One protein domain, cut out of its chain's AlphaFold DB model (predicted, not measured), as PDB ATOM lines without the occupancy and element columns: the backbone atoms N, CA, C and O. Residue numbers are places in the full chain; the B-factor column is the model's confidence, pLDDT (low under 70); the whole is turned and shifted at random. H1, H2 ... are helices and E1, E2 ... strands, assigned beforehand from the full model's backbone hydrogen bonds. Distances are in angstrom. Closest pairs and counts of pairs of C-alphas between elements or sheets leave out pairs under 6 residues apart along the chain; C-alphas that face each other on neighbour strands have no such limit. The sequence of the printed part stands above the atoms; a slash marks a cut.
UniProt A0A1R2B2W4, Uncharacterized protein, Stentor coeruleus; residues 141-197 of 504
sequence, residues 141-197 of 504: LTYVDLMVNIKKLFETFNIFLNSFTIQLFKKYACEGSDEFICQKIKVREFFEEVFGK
ATOM      1  N   LEU A 141     237.479 179.944 257.018       89.69
ATOM      2  CA  LEU A 141     236.408 179.079 257.519       89.69
ATOM      3  C   LEU A 141     236.678 178.706 258.967       89.69
ATOM      4  O   LEU A 141     237.837 178.633 259.372       89.69
ATOM      5  N   THR A 142     235.630 178.392 259.730       87.75
ATOM      6  CA  THR A 142     235.861 177.716 261.006       87.75
ATOM      7  C   THR A 142     236.392 176.303 260.759       87.75
ATOM      8  O   THR A 142     236.072 175.678 259.742       87.75
ATOM      9  N   TYR A 143     237.177 175.761 261.690       84.69
ATOM     10  CA  TYR A 143     237.655 174.378 261.600       84.69
ATOM     11  C   TYR A 143     236.487 173.385 261.472       84.69
ATOM     12  O   TYR A 143     236.564 172.435 260.700       84.69
ATOM     13  N   VAL A 144     235.377 173.623 262.177       86.12
ATOM     14  CA  VAL A 144     234.184 172.763 262.120       86.12
ATOM     15  C   VAL A 144     233.591 172.740 260.709       86.12
ATOM     16  O   VAL A 144     233.407 171.657 260.149       86.12
ATOM     17  N   ASP A 145     233.353 173.910 260.111       88.25
ATOM     18  CA  ASP A 145     232.778 174.017 258.763       88.25
ATOM     19  C   ASP A 145     233.705 173.409 257.708       88.25
ATOM     20  O   ASP A 145     233.277 172.660 256.823       88.25
ATOM     21  N   LEU A 146     235.004 173.667 257.847       87.94
ATOM     22  CA  LEU A 146     236.020 173.085 256.989       87.94
ATOM     23  C   LEU A 146     236.000 171.559 257.071       87.94
ATOM     24  O   LEU A 146     235.921 170.902 256.037       87.94
ATOM     25  N   MET A 147     235.995 170.977 258.272       87.62
ATOM     26  CA  MET A 147     235.974 169.523 258.441       87.62
ATOM     27  C   MET A 147     234.704 168.873 257.875       87.62
ATOM     28  O   MET A 147     234.786 167.753 257.364       87.62
ATOM     29  N   VAL A 148     233.554 169.558 257.893       89.00
ATOM     30  CA  VAL A 148     232.331 169.093 257.212       89.00
ATOM     31  C   VAL A 148     232.553 168.989 255.701       89.00
ATOM     32  O   VAL A 148     232.212 167.963 255.100       89.00
ATOM     33  N   ASN A 149     233.163 170.003 255.085       89.06
ATOM     34  CA  ASN A 149     233.464 169.997 253.651       89.06
ATOM     35  C   ASN A 149     234.545 168.961 253.304       89.06
ATOM     36  O   ASN A 149     234.366 168.175 252.372       89.06
ATOM     37  N   ILE A 150     235.616 168.872 254.098       88.56
ATOM     38  CA  ILE A 150     236.670 167.859 253.940       88.56
ATOM     39  C   ILE A 150     236.088 166.449 254.030       88.56
ATOM     40  O   ILE A 150     236.411 165.610 253.193       88.56
ATOM     41  N   LYS A 151     235.198 166.176 254.991       89.06
ATOM     42  CA  LYS A 151     234.551 164.866 255.128       89.06
ATOM     43  C   LYS A 151     233.785 164.482 253.861       89.06
ATOM     44  O   LYS A 151     234.042 163.415 253.309       89.06
ATOM     45  N   LYS A 152     232.914 165.369 253.363       86.94
ATOM     46  CA  LYS A 152     232.142 165.146 252.125       86.94
ATOM     47  C   LYS A 152     233.056 164.894 250.921       86.94
ATOM     48  O   LYS A 152     232.819 163.984 250.120       86.94
ATOM     49  N   LEU A 153     234.129 165.677 250.802       87.88
ATOM     50  CA  LEU A 153     235.125 165.512 249.747       87.88
ATOM     51  C   LEU A 153     235.831 164.155 249.841       87.88
ATOM     52  O   LEU A 153     236.015 163.468 248.845       87.88
ATOM     53  N   PHE A 154     236.231 163.748 251.039       86.94
ATOM     54  CA  PHE A 154     236.989 162.519 251.243       86.94
ATOM     55  C   PHE A 154     236.118 161.282 251.006       86.94
ATOM     56  O   PHE A 154     236.554 160.367 250.303       86.94
ATOM     57  N   GLU A 155     234.861 161.297 251.457       84.94
ATOM     58  CA  GLU A 155     233.854 160.273 251.137       84.94
ATOM     59  C   GLU A 155     233.667 160.123 249.620       84.94
ATOM     60  O   GLU A 155     233.642 159.006 249.097       84.94
ATOM     61  N   THR A 156     233.659 161.239 248.887       81.88
ATOM     62  CA  THR A 156     233.585 161.260 247.417       81.88
ATOM     63  C   THR A 156     234.744 160.498 246.748       81.88
ATOM     64  O   THR A 156     234.565 159.814 245.729       81.88
ATOM     65  N   PHE A 157     235.939 160.571 247.338       80.88
ATOM     66  CA  PHE A 157     237.142 159.861 246.893       80.88
ATOM     67  C   PHE A 157     237.348 158.499 247.571       80.88
ATOM     68  O   PHE A 157     238.395 157.879 247.368       80.88
ATOM     69  N   ASN A 158     236.362 158.011 248.334       82.50
ATOM     70  CA  ASN A 158     236.441 156.767 249.104       82.50
ATOM     71  C   ASN A 158     237.644 156.741 250.071       82.50
ATOM     72  O   ASN A 158     238.339 155.731 250.217       82.50
ATOM     73  N   ILE A 159     237.922 157.890 250.689       85.50
ATOM     74  CA  ILE A 159     238.909 158.056 251.754       85.50
ATOM     75  C   ILE A 159     238.137 158.250 253.055       85.50
ATOM     76  O   ILE A 159     237.321 159.160 253.171       85.50
ATOM     77  N   PHE A 160     238.404 157.411 254.051       84.06
ATOM     78  CA  PHE A 160     237.769 157.552 255.356       84.06
ATOM     79  C   PHE A 160     238.432 158.690 256.125       84.06
ATOM     80  O   PHE A 160     239.655 158.759 256.216       84.06
ATOM     81  N   LEU A 161     237.653 159.587 256.715       87.88
ATOM     82  CA  LEU A 161     238.219 160.638 257.552       87.88
ATOM     83  C   LEU A 161     238.568 160.064 258.937       87.88
ATOM     84  O   LEU A 161     237.726 160.033 259.829       87.88
ATOM     85  N   ASN A 162     239.799 159.574 259.096       89.75
ATOM     86  CA  ASN A 162     240.327 159.040 260.356       89.75
ATOM     87  C   ASN A 162     241.347 159.993 261.001       89.75
ATOM     88  O   ASN A 162     241.714 161.012 260.412       89.75
ATOM     89  N   SER A 163     241.809 159.650 262.209       88.56
ATOM     90  CA  SER A 163     242.742 160.482 262.984       88.56
ATOM     91  C   SER A 163     243.998 160.851 262.189       88.56
ATOM     92  O   SER A 163     244.354 162.024 262.142       88.56
ATOM     93  N   PHE A 164     244.598 159.899 261.466       89.25
ATOM     94  CA  PHE A 164     245.756 160.162 260.606       89.25
ATOM     95  C   PHE A 164     245.489 161.267 259.579       89.25
ATOM     96  O   PHE A 164     246.255 162.224 259.469       89.25
ATOM     97  N   THR A 165     244.387 161.170 258.836       87.31
ATOM     98  CA  THR A 165     244.029 162.184 257.841       87.31
ATOM     99  C   THR A 165     243.764 163.544 258.484       87.31
ATOM    100  O   THR A 165     244.187 164.566 257.947       87.31
ATOM    101  N   ILE A 166     243.082 163.565 259.631       87.00
ATOM    102  CA  ILE A 166     242.777 164.795 260.371       87.00
ATOM    103  C   ILE A 166     244.069 165.460 260.857       87.00
ATOM    104  O   ILE A 166     244.249 166.658 260.671       87.00
ATOM    105  N   GLN A 167     244.991 164.695 261.440       85.62
ATOM    106  CA  GLN A 167     246.276 165.210 261.915       85.62
ATOM    107  C   GLN A 167     247.170 165.657 260.758       85.62
ATOM    108  O   GLN A 167     247.857 166.671 260.865       85.62
ATOM    109  N   LEU A 168     247.130 164.955 259.620       83.81
ATOM    110  CA  LEU A 168     247.798 165.403 258.402       83.81
ATOM    111  C   LEU A 168     247.220 166.741 257.927       83.81
ATOM    112  O   LEU A 168     247.976 167.645 257.593       83.81
ATOM    113  N   PHE A 169     245.896 166.895 257.949       82.06
ATOM    114  CA  PHE A 169     245.251 168.159 257.620       82.06
ATOM    115  C   PHE A 169     245.687 169.273 258.576       82.06
ATOM    116  O   PHE A 169     246.202 170.288 258.122       82.06
ATOM    117  N   LYS A 170     245.591 169.054 259.894       80.94
ATOM    118  CA  LYS A 170     246.046 170.010 260.920       80.94
ATOM    119  C   LYS A 170     247.508 170.425 260.727       80.94
ATOM    120  O   LYS A 170     247.833 171.601 260.861       80.94
ATOM    121  N   LYS A 171     248.380 169.477 260.364       77.94
ATOM    122  CA  LYS A 171     249.807 169.723 260.103       77.94
ATOM    123  C   LYS A 171     250.034 170.736 258.978       77.94
ATOM    124  O   LYS A 171     250.920 171.577 259.109       77.94
ATOM    125  N   TYR A 172     249.295 170.625 257.875       76.00
ATOM    126  CA  TYR A 172     249.530 171.434 256.671       76.00
ATOM    127  C   TYR A 172     248.622 172.663 256.571       76.00
ATOM    128  O   TYR A 172     249.067 173.699 256.098       76.00
ATOM    129  N   ALA A 173     247.368 172.560 257.014       76.38
ATOM    130  CA  ALA A 173     246.371 173.617 256.869       76.38
ATOM    131  C   ALA A 173     246.228 174.513 258.114       76.38
ATOM    132  O   ALA A 173     245.704 175.616 257.986       76.38
ATOM    133  N   CYS A 174     246.680 174.058 259.293       70.56
ATOM    134  CA  CYS A 174     246.495 174.762 260.575       70.56
ATOM    135  C   CYS A 174     247.811 174.988 261.349       70.56
ATOM    136  O   CYS A 174     247.776 175.384 262.510       70.56
ATOM    137  N   GLU A 175     248.973 174.667 260.761       67.44
ATOM    138  CA  GLU A 175     250.303 174.753 261.403       67.44
ATOM    139  C   GLU A 175     250.405 174.048 262.776       67.44
ATOM    140  O   GLU A 175     251.251 174.380 263.600       67.44
ATOM    141  N   GLY A 176     249.551 173.051 263.038       57.81
ATOM    142  CA  GLY A 176     249.486 172.374 264.340       57.81
ATOM    143  C   GLY A 176     248.880 173.208 265.477       57.81
ATOM    144  O   GLY A 176     248.860 172.740 266.612       57.81
ATOM    145  N   SER A 177     248.373 174.408 265.189       56.91
ATOM    146  CA  SER A 177     247.602 175.209 266.138       56.91
ATOM    147  C   SER A 177     246.162 174.689 266.241       56.91
ATOM    148  O   SER A 177     245.592 174.191 265.266       56.91
ATOM    149  N   ASP A 178     245.540 174.842 267.412       58.19
ATOM    150  CA  ASP A 178     244.088 174.679 267.575       58.19
ATOM    151  C   ASP A 178     243.329 175.913 267.049       58.19
ATOM    152  O   ASP A 178     242.290 176.295 267.591       58.19
ATOM    153  N   GLU A 179     243.854 176.579 266.011       61.41
ATOM    154  CA  GLU A 179     243.174 177.702 265.383       61.41
ATOM    155  C   GLU A 179     241.773 177.271 264.953       61.41
ATOM    156  O   GLU A 179     241.569 176.429 264.076       61.41
ATOM    157  N   PHE A 180     240.781 177.900 265.579       73.38
ATOM    158  CA  PHE A 180     239.382 177.718 265.223       73.38
ATOM    159  C   PHE A 180     239.070 178.253 263.822       73.38
ATOM    160  O   PHE A 180     237.981 177.980 263.323       73.38
ATOM    161  N   ILE A 181     239.992 178.997 263.196       82.75
ATOM    162  CA  ILE A 181     239.833 179.650 261.898       82.75
ATOM    163  C   ILE A 181     240.949 179.186 260.961       82.75
ATOM    164  O   ILE A 181     242.123 179.363 261.246       82.75
ATOM    165  N   CYS A 182     240.582 178.628 259.815       85.44
ATOM    166  CA  CYS A 182     241.508 178.137 258.806       85.44
ATOM    167  C   CYS A 182     241.507 179.063 257.588       85.44
ATOM    168  O   CYS A 182     240.453 179.342 257.006       85.44
ATOM    169  N   GLN A 183     242.692 179.517 257.180       88.75
ATOM    170  CA  GLN A 183     242.856 180.421 256.041       88.75
ATOM    171  C   GLN A 183     242.831 179.663 254.710       88.75
ATOM    172  O   GLN A 183     243.479 178.624 254.555       88.75
ATOM    173  N   LYS A 184     242.147 180.225 253.711       90.06
ATOM    174  CA  LYS A 184     242.017 179.652 252.365       90.06
ATOM    175  C   LYS A 184     243.356 179.321 251.713       90.06
ATOM    176  O   LYS A 184     243.494 178.249 251.127       90.06
ATOM    177  N   ILE A 185     244.354 180.193 251.870       89.00
ATOM    178  CA  ILE A 185     245.701 179.982 251.323       89.00
ATOM    179  C   ILE A 185     246.375 178.724 251.895       89.00
ATOM    180  O   ILE A 185     246.939 177.938 251.143       89.00
ATOM    181  N   LYS A 186     246.230 178.462 253.200       86.62
ATOM    182  CA  LYS A 186     246.815 177.290 253.874       86.62
ATOM    183  C   LYS A 186     246.113 175.996 253.486       86.62
ATOM    184  O   LYS A 186     246.749 174.973 253.237       86.62
ATOM    185  N   VAL A 187     244.786 176.043 253.374       88.69
ATOM    186  CA  VAL A 187     244.010 174.904 252.866       88.69
ATOM    187  C   VAL A 187     244.421 174.600 251.424       88.69
ATOM    188  O   VAL A 187     244.662 173.442 251.090       88.69
ATOM    189  N   ARG A 188     244.584 175.624 250.581       88.94
ATOM    190  CA  ARG A 188     245.079 175.467 249.210       88.94
ATOM    191  C   ARG A 188     246.456 174.807 249.162       88.94
ATOM    192  O   ARG A 188     246.592 173.823 248.446       88.94
ATOM    193  N   GLU A 189     247.424 175.269 249.953       86.69
ATOM    194  CA  GLU A 189     248.762 174.657 250.042       86.69
ATOM    195  C   GLU A 189     248.687 173.154 250.370       86.69
ATOM    196  O   GLU A 189     249.348 172.335 249.725       86.69
ATOM    197  N   PHE A 190     247.822 172.758 251.313       86.06
ATOM    198  CA  PHE A 190     247.578 171.343 251.613       86.06
ATOM    199  C   PHE A 190     247.026 170.575 250.404       86.06
ATOM    200  O   PHE A 190     247.515 169.488 250.080       86.06
ATOM    201  N   PHE A 191     246.002 171.112 249.736       86.56
ATOM    202  CA  PHE A 191     245.385 170.451 248.587       86.56
ATOM    203  C   PHE A 191     246.337 170.353 247.396       86.56
ATOM    204  O   PHE A 191     246.388 169.309 246.750       86.56
ATOM    205  N   GLU A 192     247.136 171.381 247.137       84.69
ATOM    206  CA  GLU A 192     248.162 171.356 246.096       84.69
ATOM    207  C   GLU A 192     249.230 170.297 246.397       84.69
ATOM    208  O   GLU A 192     249.611 169.537 245.505       84.69
ATOM    209  N   GLU A 193     249.655 170.145 247.654       83.12
ATOM    210  CA  GLU A 193     250.641 169.119 247.999       83.12
ATOM    211  C   GLU A 193     250.049 167.699 247.931       83.12
ATOM    212  O   GLU A 193     250.686 166.781 247.407       83.12
ATOM    213  N   VAL A 194     248.820 167.486 248.412       80.25
ATOM    214  CA  VAL A 194     248.186 166.155 248.438       80.25
ATOM    215  C   VAL A 194     247.645 165.742 247.071       80.25
ATOM    216  O   VAL A 194     247.903 164.623 246.617       80.25
ATOM    217  N   PHE A 195     246.875 166.615 246.429       77.12
ATOM    218  CA  PHE A 195     246.165 166.329 245.185       77.12
ATOM    219  C   PHE A 195     246.948 166.761 243.953       77.12
ATOM    220  O   PHE A 195     246.834 166.086 242.933       77.12
ATOM    221  N   GLY A 196     247.781 167.803 244.041       71.56
ATOM    222  CA  GLY A 196     248.601 168.276 242.922       71.56
ATOM    223  C   GLY A 196     249.698 167.297 242.504       71.56
ATOM    224  O   GLY A 196     250.208 167.378 241.388       71.56
ATOM    225  N   LYS A 197     250.034 166.315 243.355       76.50
ATOM    226  CA  LYS A 197     250.949 165.217 243.018       76.50
ATOM    227  C   LYS A 197     250.236 163.861 243.115       76.50
ATOM    228  O   LYS A 197     249.890 163.409 244.208       76.50
TER     229      LYS A 197
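What this domain is: This is residues 141 to 197 of the 504 residues of an uncharacterized protein of Stentor coeruleus (UniProt A0A1R2B2W4). Three helices are set as a triangle with few contacts between them: H1 and H3 run much the same way on two sides, and H2 runs back at the third, the last residue of H2, Ala 173, coming close to Lys 186 near the start of H3, where the two helices make a steep corner. At one end the short strand E1 leads straight into H3 and pairs with residues 141 to 142, just before H1. The printed part has 57 residues, with three named helices and one named strand in the order H1, H2, E1, H3, and its class is mostly helix. It is compact, with a radius of gyration of the C-alphas of 10.6 A, and rounded, with spans of 27 by 23 by 18 A.

How they stand to each other: Begin at residues 141 to 142, which make a short antiparallel pairing with residues 181 to 182 of E1, the strand of residues 181 to 183. E1 pairs with no named strand. H1 follows, residues 143 to 156; its closest C-alpha to E1 is that of Tyr 143, 5.7 A from that of Ile 181. Go on to H2, residues 163 to 173, which is near H1: 8 pairs of their C-alphas are within 10 A, though no pair is within 8 A. The closest C-alphas of H2 and E1 are those of Ala 173 and Cys 182, 6.9 A apart. Look next at H3, residues 184 to 195, which touches H2 with residues 186 to 190 alone; the closest C-alphas are those of Ala 173 and Lys 186, 4.8 A apart. H2 and H3 run opposite ways at a steep tilt of 55 degrees. H1 and H3 are apart. E1 and H3 meet only through their link. In H1, H2 and H3 each O i to N i+4 pair is within hydrogen-bond range.

Where its parts are: Find C-alpha 143 at (237.655, 174.378, 261.600); from there H1, the longest helix with 14 residues, runs 19.7 A to C-alpha 156 at (233.585, 161.260, 247.417). H2 runs from Ser 163 to Ala 173, 14.9 A from first to last C-alpha. E1, from Ile 181 to Gln 183, measures 6.6 A. H3 begins at Lys 184 and runs 15.7 A to C-alpha 195 at (246.165, 166.329, 245.185).

The domain as a whole: Look for the two C-alphas farthest apart at Phe 180 and Lys 197, 28.0 A from each other. The printed part has no cut. The link from E1 to H3 is tight, those from H1 to H2 and from H2 to E1 are short, and no link is long. Read the B-factor column for the model's confidence: the mean pLDDT of the printed part is 82.5, and residues 175 to 179, between H2 and E1, are under 70.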